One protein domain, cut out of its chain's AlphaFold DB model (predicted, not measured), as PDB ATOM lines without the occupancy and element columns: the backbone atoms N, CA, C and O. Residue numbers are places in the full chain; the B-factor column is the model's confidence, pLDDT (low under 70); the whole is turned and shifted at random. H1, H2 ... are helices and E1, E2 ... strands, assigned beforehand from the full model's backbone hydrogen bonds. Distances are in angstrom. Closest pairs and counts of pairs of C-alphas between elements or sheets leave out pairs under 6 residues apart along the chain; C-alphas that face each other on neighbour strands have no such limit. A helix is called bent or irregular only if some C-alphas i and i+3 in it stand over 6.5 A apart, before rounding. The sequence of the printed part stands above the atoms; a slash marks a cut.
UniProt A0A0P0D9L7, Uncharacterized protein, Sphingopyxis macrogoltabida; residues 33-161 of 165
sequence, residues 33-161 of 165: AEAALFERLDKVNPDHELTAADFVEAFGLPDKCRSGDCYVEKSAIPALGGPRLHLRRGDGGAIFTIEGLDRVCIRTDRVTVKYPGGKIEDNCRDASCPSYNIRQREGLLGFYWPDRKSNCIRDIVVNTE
ATOM      1  N   ALA A  33      30.512 -25.790  -3.828       92.00
ATOM      2  CA  ALA A  33      31.668 -26.663  -3.634       92.00
ATOM      3  C   ALA A  33      32.974 -25.857  -3.591       92.00
ATOM      4  O   ALA A  33      33.789 -26.057  -2.695       92.00
ATOM      5  N   GLU A  34      33.144 -24.908  -4.516       92.62
ATOM      6  CA  GLU A  34      34.264 -23.964  -4.539       92.62
ATOM      7  C   GLU A  34      34.311 -23.149  -3.249       92.62
ATOM      8  O   GLU A  34      35.338 -23.133  -2.583       92.62
ATOM      9  N   ALA A  35      33.192 -22.547  -2.840       91.94
ATOM     10  CA  ALA A  35      33.106 -21.772  -1.607       91.94
ATOM     11  C   ALA A  35      33.484 -22.617  -0.379       91.94
ATOM     12  O   ALA A  35      34.312 -22.192   0.424       91.94
ATOM     13  N   ALA A  36      32.937 -23.832  -0.263       92.12
ATOM     14  CA  ALA A  36      33.219 -24.725   0.858       92.12
ATOM     15  C   ALA A  36      34.672 -25.224   0.883       92.12
ATOM     16  O   ALA A  36      35.233 -25.413   1.965       92.12
ATOM     17  N   LEU A  37      35.273 -25.467  -0.287       92.12
ATOM     18  CA  LEU A  37      36.680 -25.836  -0.396       92.12
ATOM     19  C   LEU A  37      37.576 -24.662  -0.001       92.12
ATOM     20  O   LEU A  37      38.468 -24.820   0.825       92.12
ATOM     21  N   PHE A  38      37.324 -23.495  -0.586       91.56
ATOM     22  CA  PHE A  38      38.120 -22.286  -0.411       91.56
ATOM     23  C   PHE A  38      38.099 -21.786   1.026       91.56
ATOM     24  O   PHE A  38      39.154 -21.486   1.565       91.56
ATOM     25  N   GLU A  39      36.944 -21.807   1.690       92.06
ATOM     26  CA  GLU A  39      36.839 -21.500   3.120       92.06
ATOM     27  C   GLU A  39      37.779 -22.367   3.978       92.06
ATOM     28  O   GLU A  39      38.344 -21.901   4.964       92.06
ATOM     29  N   ARG A  40      37.951 -23.643   3.617       92.38
ATOM     30  CA  ARG A  40      38.776 -24.593   4.378       92.38
ATOM     31  C   ARG A  40      40.244 -24.482   4.022       92.38
ATOM     32  O   ARG A  40      41.074 -24.486   4.920       92.38
ATOM     33  N   LEU A  41      40.553 -24.355   2.733       89.25
ATOM     34  CA  LEU A  41      41.916 -24.125   2.267       89.25
ATOM     35  C   LEU A  41      42.477 -22.804   2.797       89.25
ATOM     36  O   LEU A  41      43.647 -22.765   3.145       89.25
ATOM     37  N   ASP A  42      41.656 -21.764   2.955       88.81
ATOM     38  CA  ASP A  42      42.090 -20.493   3.549       88.81
ATOM     39  C   ASP A  42      42.538 -20.652   5.014       88.81
ATOM     40  O   ASP A  42      43.426 -19.932   5.462       88.81
ATOM     41  N   LYS A  43      41.981 -21.628   5.749       88.25
ATOM     42  CA  LYS A  43      42.421 -21.974   7.114       88.25
ATOM     43  C   LYS A  43      43.724 -22.772   7.144       88.25
ATOM     44  O   LYS A  43      44.356 -22.830   8.188       88.25
ATOM     45  N   VAL A  44      44.109 -23.393   6.029       85.56
ATOM     46  CA  VAL A  44      45.337 -24.197   5.905       85.56
ATOM     47  C   VAL A  44      46.233 -23.707   4.767       85.56
ATOM     48  O   VAL A  44      46.895 -24.493   4.089       85.56
ATOM     49  N   ASN A  45      46.215 -22.400   4.510       74.88
ATOM     50  CA  ASN A  45      47.027 -21.794   3.467       74.88
ATOM     51  C   ASN A  45      48.487 -21.686   3.958       74.88
ATOM     52  O   ASN A  45      48.697 -21.141   5.043       74.88
ATOM     53  N   PRO A  46      49.491 -22.163   3.197       65.56
ATOM     54  CA  PRO A  46      50.910 -22.207   3.592       65.56
ATOM     55  C   PRO A  46      51.589 -20.869   3.934       65.56
ATOM     56  O   PRO A  46      52.759 -20.874   4.302       65.56
ATOM     57  N   ASP A  47      50.888 -19.733   3.872       65.25
ATOM     58  CA  ASP A  47      51.406 -18.426   4.306       65.25
ATOM     59  C   ASP A  47      51.718 -18.357   5.824       65.25
ATOM     60  O   ASP A  47      52.265 -17.363   6.303       65.25
ATOM     61  N   HIS A  48      51.383 -19.398   6.594       64.12
ATOM     62  CA  HIS A  48      51.753 -19.568   8.001       64.12
ATOM     63  C   HIS A  48      52.238 -20.997   8.295       64.12
ATOM     64  O   HIS A  48      52.034 -21.918   7.505       64.12
ATOM     65  N   GLU A  49      52.899 -21.196   9.443       72.31
ATOM     66  CA  GLU A  49      53.319 -22.533   9.878       72.31
ATOM     67  C   GLU A  49      52.089 -23.414  10.162       72.31
ATOM     68  O   GLU A  49      51.372 -23.184  11.133       72.31
ATOM     69  N   LEU A  50      51.876 -24.432   9.326       79.31
ATOM     70  CA  LEU A  50      50.770 -25.385   9.430       79.31
ATOM     71  C   LEU A  50      51.174 -26.661  10.173       79.31
ATOM     72  O   LEU A  50      52.260 -27.209   9.969       79.31
ATOM     73  N   THR A  51      50.244 -27.189  10.958       84.31
ATOM     74  CA  THR A  51      50.352 -28.424  11.736       84.31
ATOM     75  C   THR A  51      49.263 -29.425  11.345       84.31
ATOM     76  O   THR A  51      48.267 -29.088  10.705       84.31
ATOM     77  N   ALA A  52      49.399 -30.681  11.787       86.19
ATOM     78  CA  ALA A  52      48.337 -31.680  11.636       86.19
ATOM     79  C   ALA A  52      47.001 -31.223  12.266       86.19
ATOM     80  O   ALA A  52      45.932 -31.551  11.752       86.19
ATOM     81  N   ALA A  53      47.053 -30.446  13.354       88.88
ATOM     82  CA  ALA A  53      45.873 -29.936  14.048       88.88
ATOM     83  C   ALA A  53      45.038 -28.980  13.183       88.88
ATOM     84  O   ALA A  53      43.810 -29.046  13.242       88.88
ATOM     85  N   ASP A  54      45.685 -28.170  12.346       89.94
ATOM     86  CA  ASP A  54      45.009 -27.198  11.483       89.94
ATOM     87  C   ASP A  54      44.181 -27.906  10.404       89.94
ATOM     88  O   ASP A  54      43.027 -27.557  10.158       89.94
ATOM     89  N   PHE A  55      44.711 -28.992   9.827       90.81
ATOM     90  CA  PHE A  55      43.953 -29.836   8.894       90.81
ATOM     91  C   PHE A  55      42.783 -30.543   9.572       90.81
ATOM     92  O   PHE A  55      41.707 -30.666   8.982       90.81
ATOM     93  N   VAL A  56      42.979 -30.998  10.812       91.62
ATOM     94  CA  VAL A  56      41.919 -31.637  11.595       91.62
ATOM     95  C   VAL A  56      40.761 -30.674  11.822       91.62
ATOM     96  O   VAL A  56      39.614 -31.044  11.573       91.62
ATOM     97  N   GLU A  57      41.053 -29.439  12.216       92.44
ATOM     98  CA  GLU A  57      40.042 -28.409  12.445       92.44
ATOM     99  C   GLU A  57      39.378 -27.943  11.142       92.44
ATOM    100  O   GLU A  57      38.150 -27.916  11.043       92.44
ATOM    101  N   ALA A  58      40.166 -27.622  10.114       92.25
ATOM    102  CA  ALA A  58      39.647 -27.077   8.865       92.25
ATOM    103  C   ALA A  58      38.775 -28.083   8.094       92.25
ATOM    104  O   ALA A  58      37.753 -27.704   7.515       92.25
ATOM    105  N   PHE A  59      39.143 -29.367   8.100       93.19
ATOM    106  CA  PHE A  59      38.449 -30.405   7.329       93.19
ATOM    107  C   PHE A  59      37.561 -31.325   8.172       93.19
ATOM    108  O   PHE A  59      36.889 -32.189   7.606       93.19
ATOM    109  N   GLY A  60      37.503 -31.120   9.492       91.69
ATOM    110  CA  GLY A  60      36.693 -31.935  10.397       91.69
ATOM    111  C   GLY A  60      37.148 -33.394  10.427       91.69
ATOM    112  O   GLY A  60      36.319 -34.305  10.376       91.69
ATOM    113  N   LEU A  61      38.463 -33.623  10.438       92.50
ATOM    114  CA  LEU A  61      39.012 -34.973  10.562       92.50
ATOM    115  C   LEU A  61      38.818 -35.498  12.000       92.50
ATOM    116  O   LEU A  61      38.698 -34.710  12.936       92.50
ATOM    117  N   PRO A  62      38.819 -36.823  12.219       92.25
ATOM    118  CA  PRO A  62      38.816 -37.386  13.569       92.25
ATOM    119  C   PRO A  62      40.020 -36.917  14.402       92.25
ATOM    120  O   PRO A  62      41.137 -36.914  13.898       92.25
ATOM    121  N   ASP A  63      39.846 -36.645  15.700       91.12
ATOM    122  CA  ASP A  63      40.932 -36.123  16.558       91.12
ATOM    123  C   ASP A  63      42.188 -37.006  16.606       91.12
ATOM    124  O   ASP A  63      43.299 -36.500  16.754       91.12
ATOM    125  N   LYS A  64      42.050 -38.321  16.400       90.50
ATOM    126  CA  LYS A  64      43.196 -39.244  16.286       90.50
ATOM    127  C   LYS A  64      44.176 -38.873  15.158       90.50
ATOM    128  O   LYS A  64      45.346 -39.237  15.231       90.50
ATOM    129  N   CYS A  65      43.714 -38.142  14.141       90.31
ATOM    130  CA  CYS A  65      44.533 -37.626  13.044       90.31
ATOM    131  C   CYS A  65      45.552 -36.577  13.502       90.31
ATOM    132  O   CYS A  65      46.523 -36.327  12.799       90.31
ATOM    133  N   ARG A  66      45.365 -35.955  14.676       89.50
ATOM    134  CA  ARG A  66      46.319 -34.966  15.196       89.50
ATOM    135  C   ARG A  66      47.687 -35.593  15.448       89.50
ATOM    136  O   ARG A  66      48.696 -34.937  15.241       89.50
ATOM    137  N   SER A  67      47.724 -36.849  15.895       85.50
ATOM    138  CA  SER A  67      48.946 -37.522  16.353       85.50
ATOM    139  C   SER A  67      49.552 -38.515  15.361       85.50
ATOM    140  O   SER A  67      50.646 -39.023  15.612       85.50
ATOM    141  N   GLY A  68      48.883 -38.820  14.251       84.81
ATOM    142  CA  GLY A  68      49.337 -39.856  13.328       84.81
ATOM    143  C   GLY A  68      48.633 -39.819  11.983       84.81
ATOM    144  O   GLY A  68      47.738 -39.007  11.754       84.81
ATOM    145  N   ASP A  69      49.054 -40.723  11.106       89.50
ATOM    146  CA  ASP A  69      48.469 -40.862   9.782       89.50
ATOM    147  C   ASP A  69      46.993 -41.238   9.890       89.50
ATOM    148  O   ASP A  69      46.582 -42.053  10.727       89.50
ATOM    149  N   CYS A  70      46.177 -40.655   9.026       91.25
ATOM    150  CA  CYS A  70      44.775 -40.975   8.980       91.25
ATOM    151  C   CYS A  70      44.190 -40.895   7.582       91.25
ATOM    152  O   CYS A  70      44.610 -40.125   6.719       91.25
ATOM    153  N   TYR A  71      43.170 -41.722   7.406       93.12
ATOM    154  CA  TYR A  71      42.441 -41.867   6.171       93.12
ATOM    155  C   TYR A  71      40.946 -41.803   6.463       93.12
ATOM    156  O   TYR A  71      40.439 -42.496   7.351       93.12
ATOM    157  N   VAL A  72      40.253 -40.945   5.724       93.19
ATOM    158  CA  VAL A  72      38.808 -40.759   5.780       93.19
ATOM    159  C   VAL A  72      38.265 -41.072   4.394       93.19
ATOM    160  O   VAL A  72      38.457 -40.304   3.455       93.19
ATOM    161  N   GLU A  73      37.567 -42.199   4.265       89.75
ATOM    162  CA  GLU A  73      37.019 -42.671   2.983       89.75
ATOM    163  C   GLU A  73      35.954 -41.746   2.390       89.75
ATOM    164  O   GLU A  73      35.719 -41.741   1.184       89.75
ATOM    165  N   LYS A  74      35.286 -40.968   3.240       89.69
ATOM    166  CA  LYS A  74      34.259 -40.025   2.821       89.69
ATOM    167  C   LYS A  74      34.210 -38.860   3.789       89.69
ATOM    168  O   LYS A  74      33.816 -39.028   4.942       89.69
ATOM    169  N   SER A  75      34.612 -37.682   3.330       88.56
ATOM    170  CA  SER A  75      34.581 -36.489   4.167       88.56
ATOM    171  C   SER A  75      33.153 -36.113   4.550       88.56
ATOM    172  O   SER A  75      32.195 -36.310   3.794       88.56
ATOM    173  N   ALA A  76      33.024 -35.499   5.722       84.12
ATOM    174  CA  ALA A  76      31.769 -34.940   6.203       84.12
ATOM    175  C   ALA A  76      31.440 -33.580   5.556       84.12
ATOM    176  O   ALA A  76      30.624 -32.843   6.098       84.12
ATOM    177  N   ILE A  77      32.066 -33.225   4.424       85.38
ATOM    178  CA  ILE A  77      31.870 -31.951   3.723       85.38
ATOM    179  C   ILE A  77      30.901 -32.195   2.553       85.38
ATOM    180  O   ILE A  77      31.340 -32.594   1.466       85.38
ATOM    181  N   PRO A  78      29.580 -31.974   2.721       83.38
ATOM    182  CA  PRO A  78      28.584 -32.451   1.760       83.38
ATOM    183  C   PRO A  78      28.714 -31.757   0.405       83.38
ATOM    184  O   PRO A  78      28.557 -32.394  -0.634       83.38
ATOM    185  N   ALA A  79      29.075 -30.470   0.423       88.81
ATOM    186  CA  ALA A  79      29.264 -29.653  -0.770       88.81
ATOM    187  C   ALA A  79      30.379 -30.171  -1.691       88.81
ATOM    188  O   ALA A  79      30.355 -29.859  -2.873       88.81
ATOM    189  N   LEU A  80      31.323 -30.975  -1.185       87.62
ATOM    190  CA  LEU A  80      32.402 -31.561  -1.987       87.62
ATOM    191  C   LEU A  80      32.053 -32.949  -2.547       87.62
ATOM    192  O   LEU A  80      32.864 -33.555  -3.240       87.62
ATOM    193  N   GLY A  81      30.865 -33.485  -2.251       86.69
ATOM    194  CA  GLY A  81      30.467 -34.823  -2.695       86.69
ATOM    195  C   GLY A  81      31.095 -35.968  -1.891       86.69
ATOM    196  O   GLY A  81      31.016 -37.120  -2.319       86.69
ATOM    197  N   GLY A  82      31.666 -35.665  -0.719       86.69
ATOM    198  CA  GLY A  82      32.322 -36.624   0.171       86.69
ATOM    199  C   GLY A  82      33.649 -37.167  -0.370       86.69
ATOM    200  O   GLY A  82      33.779 -38.387  -0.457       86.69
ATOM    201  N   PRO A  83      34.620 -36.306  -0.738       89.75
ATOM    202  CA  PRO A  83      35.941 -36.743  -1.170       89.75
ATOM    203  C   PRO A  83      36.644 -37.543  -0.074       89.75
ATOM    204  O   PRO A  83      36.331 -37.424   1.115       89.75
ATOM    205  N   ARG A  84      37.637 -38.320  -0.485       91.75
ATOM    206  CA  ARG A  84      38.541 -39.013   0.427       91.75
ATOM    207  C   ARG A  84      39.555 -38.018   0.970       91.75
ATOM    208  O   ARG A  84      40.074 -37.207   0.209       91.75
ATOM    209  N   LEU A  85      39.842 -38.083   2.264       93.00
ATOM    210  CA  LEU A  85      40.858 -37.245   2.896       93.00
ATOM    211  C   LEU A  85      41.962 -38.128   3.456       93.00
ATOM    212  O   LEU A  85      41.685 -39.118   4.134       93.00
ATOM    213  N   HIS A  86      43.206 -37.752   3.200       90.94
ATOM    214  CA  HIS A  86      44.376 -38.397   3.780       90.94
ATOM    215  C   HIS A  86      45.222 -37.340   4.461       90.94
ATOM    216  O   HIS A  86      45.505 -36.303   3.873       90.94
ATOM    217  N   LEU A  87      45.650 -37.618   5.681       90.62
ATOM    218  CA  LEU A  87      46.674 -36.851   6.371       90.62
ATOM    219  C   LEU A  87      47.778 -37.829   6.740       90.62
ATOM    220  O   LEU A  87      47.507 -38.831   7.396       90.62
ATOM    221  N   ARG A  88      49.006 -37.577   6.303       88.19
ATOM    222  CA  ARG A  88      50.139 -38.467   6.575       88.19
ATOM    223  C   ARG A  88      51.412 -37.692   6.824       88.19
ATOM    224  O   ARG A  88      51.586 -36.596   6.284       88.19
ATOM    225  N   ARG A  89      52.326 -38.274   7.589       83.06
ATOM    226  CA  ARG A  89      53.638 -37.673   7.818       83.06
ATOM    227  C   ARG A  89      54.463 -37.673   6.524       83.06
ATOM    228  O   ARG A  89      54.502 -38.663   5.791       83.06
ATOM    229  N   GLY A  90      55.084 -36.536   6.231       73.31
ATOM    230  CA  GLY A  90      56.033 -36.340   5.136       73.31
ATOM    231  C   GLY A  90      57.455 -36.109   5.646       73.31
ATOM    232  O   GLY A  90      57.692 -36.031   6.854       73.31
ATOM    233  N   ASP A  91      58.397 -35.976   4.715       66.06
ATOM    234  CA  ASP A  91      59.781 -35.606   5.021       66.06
ATOM    235  C   ASP A  91      59.818 -34.126   5.429       66.06
ATOM    236  O   ASP A  91      59.865 -33.238   4.584       66.06
ATOM    237  N   GLY A  92      59.710 -33.855   6.731       66.12
ATOM    238  CA  GLY A  92      59.699 -32.501   7.300       66.12
ATOM    239  C   GLY A  92      58.392 -32.163   8.014       66.12
ATOM    240  O   GLY A  92      58.436 -31.726   9.158       66.12
ATOM    241  N   GLY A  93      57.228 -32.462   7.430       78.00
ATOM    242  CA  GLY A  93      55.945 -32.094   8.037       78.00
ATOM    243  C   GLY A  93      54.752 -32.962   7.669       78.00
ATOM    244  O   GLY A  93      54.816 -34.188   7.784       78.00
ATOM    245  N   ALA A  94      53.629 -32.330   7.332       81.69
ATOM    246  CA  ALA A  94      52.366 -32.996   7.042       81.69
ATOM    247  C   ALA A  94      52.021 -32.927   5.559       81.69
ATOM    248  O   ALA A  94      52.109 -31.880   4.928       81.69
ATOM    249  N   ILE A  95      51.577 -34.057   5.019       84.88
ATOM    250  CA  ILE A  95      51.014 -34.147   3.679       84.88
ATOM    251  C   ILE A  95      49.529 -34.426   3.841       84.88
ATOM    252  O   ILE A  95      49.129 -35.508   4.276       84.88
ATOM    253  N   PHE A  96      48.721 -33.439   3.482       88.81
ATOM    254  CA  PHE A  96      47.279 -33.556   3.407       88.81
ATOM    255  C   PHE A  96      46.849 -33.736   1.952       88.81
ATOM    256  O   PHE A  96      47.404 -33.120   1.043       88.81
ATOM    257  N   THR A  97      45.883 -34.607   1.699       89.38
ATOM    258  CA  THR A  97      45.371 -34.868   0.354       89.38
ATOM    259  C   THR A  97      43.855 -34.971   0.373       89.38
ATOM    260  O   THR A  97      43.282 -35.672   1.205       89.38
ATOM    261  N   ILE A  98      43.216 -34.283  -0.567       90.81
ATOM    262  CA  ILE A  98      41.798 -34.399  -0.896       90.81
ATOM    263  C   ILE A  98      41.737 -35.147  -2.222       90.81
ATOM    264  O   ILE A  98      42.239 -34.637  -3.216       90.81
ATOM    265  N   GLU A  99      41.144 -36.335  -2.244       88.31
ATOM    266  CA  GLU A  99      41.045 -37.160  -3.450       88.31
ATOM    267  C   GLU A  99      39.593 -37.383  -3.866       88.31
ATOM    268  O   GLU A  99      38.699 -37.558  -3.029       88.31
ATOM    269  N   GLY A 100      39.369 -37.510  -5.171       83.75
ATOM    270  CA  GLY A 100      38.075 -37.930  -5.704       83.75
ATOM    271  C   GLY A 100      37.015 -36.835  -5.649       83.75
ATOM    272  O   GLY A 100      35.852 -37.108  -5.340       83.75
ATOM    273  N   LEU A 101      37.378 -35.603  -6.020       85.94
ATOM    274  CA  LEU A 101      36.428 -34.515  -6.301       85.94
ATOM    275  C   LEU A 101      35.604 -34.769  -7.583       85.94
ATOM    276  O   LEU A 101      35.106 -33.851  -8.213       85.94
ATOM    277  N   ASP A 102      35.395 -36.025  -7.980       80.62
ATOM    278  CA  ASP A 102      34.811 -36.414  -9.267       80.62
ATOM    279  C   ASP A 102      33.352 -35.993  -9.455       80.62
ATOM    280  O   ASP A 102      32.832 -35.989 -10.571       80.62
ATOM    281  N   ARG A 103      32.680 -35.697  -8.342       83.38
ATOM    282  CA  ARG A 103      31.252 -35.380  -8.277       83.38
ATOM    283  C   ARG A 103      30.974 -33.881  -8.297       83.38
ATOM    284  O   ARG A 103      29.811 -33.494  -8.363       83.38
ATOM    285  N   VAL A 104      32.013 -33.050  -8.221       88.75
ATOM    286  CA  VAL A 104      31.911 -31.590  -8.185       88.75
ATOM    287  C   VAL A 104      32.981 -30.975  -9.078       88.75
ATOM    288  O   VAL A 104      34.091 -31.478  -9.164       88.75
ATOM    289  N   CYS A 105      32.674 -29.872  -9.755       89.38
ATOM    290  CA  CYS A 105      33.702 -29.154 -10.503       89.38
ATOM    291  C   CYS A 105      34.241 -28.002  -9.656       89.38
ATOM    292  O   CYS A 105      33.556 -26.997  -9.456       89.38
ATOM    293  N   ILE A 106      35.473 -28.159  -9.176       90.19
ATOM    294  CA  ILE A 106      36.278 -27.058  -8.649       90.19
ATOM    295  C   ILE A 106      37.087 -26.508  -9.813       90.19
ATOM    296  O   ILE A 106      37.947 -27.214 -10.346       90.19
ATOM    297  N   ARG A 107      36.788 -25.284 -10.248       89.94
ATOM    298  CA  ARG A 107      37.381 -24.770 -11.478       89.94
ATOM    299  C   ARG A 107      38.842 -24.372 -11.301       89.94
ATOM    300  O   ARG A 107      39.190 -23.633 -10.380       89.94
ATOM    301  N   THR A 108      39.674 -24.798 -12.243       83.88
ATOM    302  CA  THR A 108      41.104 -24.471 -12.298       83.88
ATOM    303  C   THR A 108      41.368 -22.976 -12.368       83.88
ATOM    304  O   THR A 108      42.199 -22.474 -11.622       83.88
ATOM    305  N   ASP A 109      40.637 -22.236 -13.202       86.00
ATOM    306  CA  ASP A 109      40.828 -20.790 -13.347       86.00
ATOM    307  C   ASP A 109      40.534 -20.021 -12.050       86.00
ATOM    308  O   ASP A 109      41.278 -19.114 -11.678       86.00
ATOM    309  N   ARG A 110      39.491 -20.420 -11.311       88.31
ATOM    310  CA  ARG A 110      39.152 -19.837 -10.004       88.31
ATOM    311  C   ARG A 110      40.211 -20.152  -8.948       88.31
ATOM    312  O   ARG A 110      40.563 -19.269  -8.168       88.31
ATOM    313  N   VAL A 111      40.738 -21.375  -8.953       83.69
ATOM    314  CA  VAL A 111      41.849 -21.786  -8.085       83.69
ATOM    315  C   VAL A 111      43.100 -20.950  -8.357       83.69
ATOM    316  O   VAL A 111      43.657 -20.398  -7.413       83.69
ATOM    317  N   THR A 112      43.503 -20.792  -9.622       80.88
ATOM    318  CA  THR A 112      44.685 -19.999 -10.005       80.88
ATOM    319  C   THR A 112      44.574 -18.548  -9.547       80.88
ATOM    320  O   THR A 112      45.547 -17.972  -9.072       80.88
ATOM    321  N   VAL A 113      43.386 -17.949  -9.680       84.12
ATOM    322  CA  VAL A 113      43.146 -16.565  -9.244       84.12
ATOM    323  C   VAL A 113      43.230 -16.439  -7.724       84.12
ATOM    324  O   VAL A 113      43.777 -15.457  -7.226       84.12
ATOM    325  N   LYS A 114      42.691 -17.412  -6.980       84.00
ATOM    326  CA  LYS A 114      42.656 -17.361  -5.514       84.00
ATOM    327  C   LYS A 114      44.002 -17.722  -4.872       84.00
ATOM    328  O   LYS A 114      44.353 -17.133  -3.856       84.00
ATOM    329  N   TYR A 115      44.753 -18.643  -5.472       81.12
ATOM    330  CA  TYR A 115      46.036 -19.143  -4.969       81.12
ATOM    331  C   TYR A 115      47.135 -18.998  -6.038       81.12
ATOM    332  O   TYR A 115      47.578 -19.997  -6.606       81.12
ATOM    333  N   PRO A 116      47.611 -17.769  -6.322       68.44
ATOM    334  CA  PRO A 116      48.567 -17.500  -7.403       68.44
ATOM    335  C   PRO A 116      49.957 -18.144  -7.212       68.44
ATOM    336  O   PRO A 116      50.745 -18.171  -8.155       68.44
ATOM    337  N   GLY A 117      50.263 -18.673  -6.020       64.69
ATOM    338  CA  GLY A 117      51.466 -19.470  -5.731       64.69
ATOM    339  C   GLY A 117      51.249 -20.991  -5.752       64.69
ATOM    340  O   GLY A 117      52.212 -21.747  -5.625       64.69
ATOM    341  N   GLY A 118      50.003 -21.450  -5.908       65.38
ATOM    342  CA  GLY A 118      49.677 -22.869  -5.985       65.38
ATOM    343  C   GLY A 118      50.206 -23.486  -7.276       65.38
ATOM    344  O   GLY A 118      50.051 -22.916  -8.361       65.38
ATOM    345  N   LYS A 119      50.828 -24.665  -7.182       65.44
ATOM    346  CA  LYS A 119      51.237 -25.402  -8.377       65.44
ATOM    347  C   LYS A 119      50.081 -26.223  -8.895       65.44
ATOM    348  O   LYS A 119      49.432 -26.981  -8.184       65.44
ATOM    349  N   ILE A 120      49.859 -26.067 -10.177       60.25
ATOM    350  CA  ILE A 120      48.833 -26.768 -10.901       60.25
ATOM    351  C   ILE A 120      49.538 -27.798 -11.784       60.25
ATOM    352  O   ILE A 120      50.366 -27.427 -12.618       60.25
ATOM    353  N   GLU A 121      49.244 -29.079 -11.574       63.12
ATOM    354  CA  GLU A 121      49.943 -30.189 -12.226       63.12
ATOM    355  C   GLU A 121      48.965 -31.147 -12.923       63.12
ATOM    356  O   GLU A 121      47.875 -31.443 -12.432       63.12
ATOM    357  N   ASP A 122      49.368 -31.659 -14.087       55.97
ATOM    358  CA  ASP A 122      48.607 -32.682 -14.808       55.97
ATOM    359  C   ASP A 122      48.602 -34.006 -14.016       55.97
ATOM    360  O   ASP A 122      49.639 -34.432 -13.499       55.97
ATOM    361  N   ASN A 123      47.458 -34.701 -13.950       49.91
ATOM    362  CA  ASN A 123      47.391 -36.062 -13.411       49.91
ATOM    363  C   ASN A 123      48.129 -37.020 -14.343       49.91
ATOM    364  O   ASN A 123      47.761 -37.227 -15.499       49.91
ATOM    365  N   CYS A 124      49.160 -37.651 -13.810       53.12
ATOM    366  CA  CYS A 124      49.930 -38.644 -14.526       53.12
ATOM    367  C   CYS A 124      49.434 -40.032 -14.160       53.12
ATOM    368  O   CYS A 124      50.077 -40.772 -13.416       53.12
ATOM    369  N   ARG A 125      48.252 -40.373 -14.661       42.84
ATOM    370  CA  ARG A 125      47.653 -41.673 -14.370       42.84
ATOM    371  C   ARG A 125      48.359 -42.824 -15.106       42.84
ATOM    372  O   ARG A 125      48.405 -43.923 -14.567       42.84
ATOM    373  N   ASP A 126      48.979 -42.543 -16.261       35.34
ATOM    374  CA  ASP A 126      49.422 -43.575 -17.219       35.34
ATOM    375  C   ASP A 126      50.916 -43.524 -17.616       35.34
ATOM    376  O   ASP A 126      51.363 -44.309 -18.451       35.34
ATOM    377  N   ALA A 127      51.724 -42.631 -17.038       34.34
ATOM    378  CA  ALA A 127      53.161 -42.564 -17.321       34.34
ATOM    379  C   ALA A 127      53.953 -42.157 -16.080       34.34
ATOM    380  O   ALA A 127      53.495 -41.326 -15.297       34.34
ATOM    381  N   SER A 128      55.146 -42.743 -15.934       41.62
ATOM    382  CA  SER A 128      56.154 -42.476 -14.906       41.62
ATOM    383  C   SER A 128      56.322 -40.981 -14.691       41.62
ATOM    384  O   SER A 128      57.065 -40.318 -15.418       41.62
ATOM    385  N   CYS A 129      55.599 -40.433 -13.723       49.06
ATOM    386  CA  CYS A 129      55.600 -39.001 -13.586       49.06
ATOM    387  C   CYS A 129      56.759 -38.534 -12.726       49.06
ATOM    388  O   CYS A 129      56.958 -39.068 -11.630       49.06
ATOM    389  N   PRO A 130      57.479 -37.485 -13.153       39.66
ATOM    390  CA  PRO A 130      58.441 -36.816 -12.289       39.66
ATOM    391  C   PRO A 130      57.802 -36.330 -10.971       39.66
ATOM    392  O   PRO A 130      58.509 -36.136  -9.987       39.66
ATOM    393  N   SER A 131      56.472 -36.166 -10.922       43.03
ATOM    394  CA  SER A 131      55.705 -35.617  -9.795       43.03
ATOM    395  C   SER A 131      55.520 -36.549  -8.590       43.03
ATOM    396  O   SER A 131      55.108 -36.071  -7.534       43.03
ATOM    397  N   TYR A 132      55.946 -37.821  -8.638       44.28
ATOM    398  CA  TYR A 132      56.181 -38.561  -7.384       44.28
ATOM    399  C   TYR A 132      57.301 -37.897  -6.557       44.28
ATOM    400  O   TYR A 132      57.232 -37.877  -5.331       44.28
ATOM    401  N   ASN A 133      58.270 -37.251  -7.224       41.16
ATOM    402  CA  ASN A 133      59.370 -36.518  -6.587       41.16
ATOM    403  C   ASN A 133      59.032 -35.047  -6.270       41.16
ATOM    404  O   ASN A 133      59.800 -34.386  -5.576       41.16
ATOM    405  N   ILE A 134      57.880 -34.519  -6.711       42.97
ATOM    406  CA  ILE A 134      57.401 -33.171  -6.319       42.97
ATOM    407  C   ILE A 134      56.638 -33.223  -4.979       42.97
ATOM    408  O   ILE A 134      56.208 -32.212  -4.437       42.97
ATOM    409  N   ARG A 135      56.589 -34.400  -4.346       50.12
ATOM    410  CA  ARG A 135      56.117 -34.587  -2.965       50.12
ATOM    411  C   ARG A 135      57.042 -33.970  -1.901       50.12
ATOM    412  O   ARG A 135      56.717 -34.048  -0.724       50.12
ATOM    413  N   GLN A 136      58.174 -33.379  -2.291       41.72
ATOM    414  CA  GLN A 136      59.252 -32.950  -1.389       41.72
ATOM    415  C   GLN A 136      59.667 -31.482  -1.569       41.72
ATOM    416  O   GLN A 136      60.844 -31.151  -1.440       41.72
ATOM    417  N   ARG A 137      58.739 -30.574  -1.896       44.97
ATOM    418  CA  ARG A 137      59.018 -29.140  -1.724       44.97
ATOM    419  C   ARG A 137      57.991 -28.494  -0.805       44.97
ATOM    420  O   ARG A 137      56.789 -28.659  -0.980       44.97
ATOM    421  N   GLU A 138      58.566 -27.847   0.192       46.19
ATOM    422  CA  GLU A 138      58.044 -26.955   1.217       46.19
ATOM    423  C   GLU A 138      56.817 -26.132   0.779       46.19
ATOM    424  O   GLU A 138      56.784 -25.609  -0.337       46.19
ATOM    425  N   GLY A 139      55.803 -26.033   1.652       50.44
ATOM    426  CA  GLY A 139      54.685 -25.083   1.522       50.44
ATOM    427  C   GLY A 139      53.831 -25.215   0.257       50.44
ATOM    428  O   GLY A 139      53.210 -24.246  -0.175       50.44
ATOM    429  N   LEU A 140      53.822 -26.383  -0.388       65.75
ATOM    430  CA  LEU A 140      53.218 -26.525  -1.705       65.75
ATOM    431  C   LEU A 140      51.730 -26.879  -1.614       65.75
ATOM    432  O   LEU A 140      51.364 -27.974  -1.183       65.75
ATOM    433  N   LEU A 141      50.887 -25.961  -2.090       70.12
ATOM    434  CA  LEU A 141      49.501 -26.236  -2.456       70.12
ATOM    435  C   LEU A 141      49.464 -26.693  -3.920       70.12
ATOM    436  O   LEU A 141      49.732 -25.913  -4.836       70.12
ATOM    437  N   GLY A 142      49.191 -27.978  -4.117       72.50
ATOM    438  CA  GLY A 142      49.140 -28.660  -5.403       72.50
ATOM    439  C   GLY A 142      47.709 -28.986  -5.821       72.50
ATOM    440  O   GLY A 142      46.931 -29.494  -5.011       72.50
ATOM    441  N   PHE A 143      47.370 -28.756  -7.087       77.00
ATOM    442  CA  PHE A 143      46.074 -29.126  -7.659       77.00
ATOM    443  C   PHE A 143      46.257 -30.027  -8.879       77.00
ATOM    444  O   PHE A 143      47.038 -29.700  -9.771       77.00
ATOM    445  N   TYR A 144      45.504 -31.127  -8.931       75.50
ATOM    446  CA  TYR A 144      45.606 -32.154  -9.968       75.50
ATOM    447  C   TYR A 144      44.288 -32.334 -10.718       75.50
ATOM    448  O   TYR A 144      43.216 -32.324 -10.112       75.50
ATOM    449  N   TRP A 145      44.345 -32.570 -12.030       72.69
ATOM    450  CA  TRP A 145      43.176 -32.842 -12.883       72.69
ATOM    451  C   TRP A 145      43.466 -33.975 -13.878       72.69
ATOM    452  O   TRP A 145      44.623 -34.205 -14.209       72.69
ATOM    453  N   PRO A 146      42.453 -34.678 -14.414       60.06
ATOM    454  CA  PRO A 146      42.633 -35.955 -15.104       60.06
ATOM    455  C   PRO A 146      43.191 -35.817 -16.531       60.06
ATOM    456  O   PRO A 146      43.819 -36.748 -17.020       60.06
ATOM    457  N   ASP A 147      42.970 -34.681 -17.198       64.12
ATOM    458  CA  ASP A 147      43.472 -34.380 -18.540       64.12
ATOM    459  C   ASP A 147      43.613 -32.856 -18.749       64.12
ATOM    460  O   ASP A 147      42.866 -32.082 -18.153       64.12
ATOM    461  N   ARG A 148      44.530 -32.404 -19.622       60.62
ATOM    462  CA  ARG A 148      44.749 -30.968 -19.937       60.62
ATOM    463  C   ARG A 148      43.523 -30.223 -20.482       60.62
ATOM    464  O   ARG A 148      43.582 -29.009 -20.657       60.62
ATOM    465  N   LYS A 149      42.454 -30.934 -20.846       65.12
ATOM    466  CA  LYS A 149      41.223 -30.363 -21.406       65.12
ATOM    467  C   LYS A 149      40.142 -30.182 -20.330       65.12
ATOM    468  O   LYS A 149      39.144 -29.511 -20.588       65.12
ATOM    469  N   SER A 150      40.329 -30.753 -19.142       72.88
ATOM    470  CA  SER A 150      39.419 -30.676 -18.009       72.88
ATOM    471  C   SER A 150      39.692 -29.418 -17.201       72.88
ATOM    472  O   SER A 150      40.752 -29.255 -16.605       72.88
ATOM    473  N   ASN A 151      38.677 -28.565 -17.087       84.69
ATOM    474  CA  ASN A 151      38.731 -27.371 -16.240       84.69
ATOM    475  C   ASN A 151      38.411 -27.662 -14.762       84.69
ATOM    476  O   ASN A 151      38.244 -26.725 -13.987       84.69
ATOM    477  N   CYS A 152      38.268 -28.933 -14.373       86.56
ATOM    478  CA  CYS A 152      37.898 -29.335 -13.015       86.56
ATOM    479  C   CYS A 152      39.055 -30.059 -12.315       86.56
ATOM    480  O   CYS A 152      39.583 -31.043 -12.844       86.56
ATOM    481  N   ILE A 153      39.385 -29.604 -11.106       85.44
ATOM    482  CA  ILE A 153      40.302 -30.282 -10.186       85.44
ATOM    483  C   ILE A 153      39.688 -31.597  -9.700       85.44
ATOM    484  O   ILE A 153      38.490 -31.683  -9.441       85.44
ATOM    485  N   ARG A 154      40.534 -32.619  -9.572       83.88
ATOM    486  CA  ARG A 154      40.211 -33.958  -9.064       83.88
ATOM    487  C   ARG A 154      40.777 -34.171  -7.679       83.88
ATOM    488  O   ARG A 154      40.040 -34.589  -6.789       83.88
ATOM    489  N   ASP A 155      42.050 -33.832  -7.521       84.19
ATOM    490  CA  ASP A 155      42.777 -34.049  -6.284       84.19
ATOM    491  C   ASP A 155      43.536 -32.782  -5.889       84.19
ATOM    492  O   ASP A 155      43.944 -31.979  -6.732       84.19
ATOM    493  N   ILE A 156      43.714 -32.598  -4.589       86.19
ATOM    494  CA  ILE A 156      44.422 -31.462  -4.001       86.19
ATOM    495  C   ILE A 156      45.407 -32.022  -2.996       86.19
ATOM    496  O   ILE A 156      45.035 -32.863  -2.183       86.19
ATOM    497  N   VAL A 157      46.645 -31.549  -3.030       85.25
ATOM    498  CA  VAL A 157      47.682 -31.908  -2.062       85.25
ATOM    499  C   VAL A 157      48.161 -30.638  -1.379       85.25
ATOM    500  O   VAL A 157      48.445 -29.649  -2.042       85.25
ATOM    501  N   VAL A 158      48.277 -30.672  -0.058       83.12
ATOM    502  CA  VAL A 158      48.904 -29.615   0.738       83.12
ATOM    503  C   VAL A 158      50.082 -30.234   1.472       83.12
ATOM    504  O   VAL A 158      49.902 -31.220   2.187       83.12
ATOM    505  N   ASN A 159      51.281 -29.690   1.280       76.69
ATOM    506  CA  ASN A 159      52.488 -30.138   1.972       76.69
ATOM    507  C   ASN A 159      53.007 -29.054   2.921       76.69
ATOM    508  O   ASN A 159      53.111 -27.890   2.534       76.69
ATOM    509  N   THR A 160      53.361 -29.441   4.142       71.94
ATOM    510  CA  THR A 160      53.844 -28.540   5.192       71.94
ATOM    511  C   THR A 160      55.210 -28.978   5.708       71.94
ATOM    512  O   THR A 160      55.602 -30.137   5.601       71.94
ATOM    513  N   GLU A 161      55.938 -28.034   6.301       63.81
ATOM    514  CA  GLU A 161      57.298 -28.246   6.813       63.81
ATOM    515  C   GLU A 161      57.361 -28.771   8.246       63.81
ATOM    516  O   GLU A 161      58.455 -29.040   8.738       63.81
TER     517      GLU A 161
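This is residues 33 to 161 of the 165 residues of an uncharacterized protein of Sphingopyxis macrogoltabida (UniProt A0A0P0D9L7). One twisted sheet of six strands makes the core, with E3 and E6 near its middle; the helical hairpin H1 and H2 sits at one face, where H2 packs on E2 and E3 and H1 folds alongside H2, and short H3 is on the same face. H5 is on the opposite face, while H4 only grazes the sheet at its E5 and E4 side. The printed part has 129 residues, with five named helices and six named strands in the order H1 H2 H3 E1 E2 E3 H4 E4 H5 E5 E6. The sheet runs E1 E2 E3 E6 E5 E4 and is mixed, and the class is mixed, helices and strands. The whole is compact, with a radius of gyration of the C-alphas of 13.7 A, and rounded, spanning 39 by 32 by 27 A.

Start with the sheet: find C-alpha 84 at (38.541, -39.013, 0.427), where E2, residues 84 to 89, begins its 16.9 A. E1 is residues 70 to 72, 6.8 A, and E3 is residues 94 to 99, 16.0 A. Look on to E6, residues 155 to 159, 13.3 A, which ends at C-alpha 159 at (52.488, -30.138, 1.972). E5 is residues 141 to 145, 13.9 A, and E4 is residues 119 to 122, 10.1 A. For the helices, find C-alpha 33 at (31.668, -26.663, -3.634); from there H1, residues 33 to 43, runs 15.9 A. H2 is residues 52 to 59, 10.9 A; H3 is residues 63 to 66, 5.7 A; H4 is residues 108 to 114, 9.9 A. H5, residues 130 to 136, 11.6 A, is neither bent nor irregular, but only just: C-alphas 133 and 136 are 6.3 A apart.

Look first at E1, E2 and E3, a meander, each strand the antiparallel neighbour of the one before: N 70 and O 87 are 2.8 A apart, and N 86 and O 97 are 2.9 A apart, both within hydrogen-bond range. E3 and E6 are antiparallel, with N 96 and O 158 at 2.8 A. E5 and E6 are an antiparallel hairpin, with N 142 and O 157 at 2.8 A. E5 and edge strand E4 are parallel at 23 degrees, with N 121 and O 143 at 2.9 A. E4, H5, E5 is a strand-helix-strand unit, two parallel neighbour strands with a helix between, and its crossover is right-handed. E3, H4, E4 is a split one, with E6 and E5 between its strands, also right-handed. H2 lies over E3 at a height over the sheet of 10.0 A and runs along the strands, at 11 degrees to E3 on the local plane. H1 and H2 touch, closest at the C-alphas of Arg 40 and Ala 58, 5.2 A, at a shallow tilt of 28 degrees, opposite ways. H1 is only just not on the sheet, with 4 pairs of C-alphas within 10 A. H3 touches H2, closest at the C-alphas of Ala 53 and Arg 66, 5.2 A. H5 only just lies over E6, with 3 of its 7 C-alphas falling on it, at a height over the sheet of 8.2 A. H4 grazes the sheet with residues 108 to 112; H4 and H1 are near each other, with 6 pairs of C-alphas within 10 A. In H2 and H4 every O i to N i+4 pair is within hydrogen-bond range, in H1 5 of 7, in H5 0 of 3, with 2 of its 4 O i to N i+3 pairs; H3 is too short for an i+4 pair.

The C-alphas farthest apart are those of Ser 67 and Lys 149, 39.2 A. The printed part has no cut, and the one long link is E1 to E2, 11 residues. Mean pLDDT of the printed part is 77.6; residues 46 to 48, 91 to 92, 116 to 140, 146 to 149 and 161 are under 70, and H5 has a mean of 43.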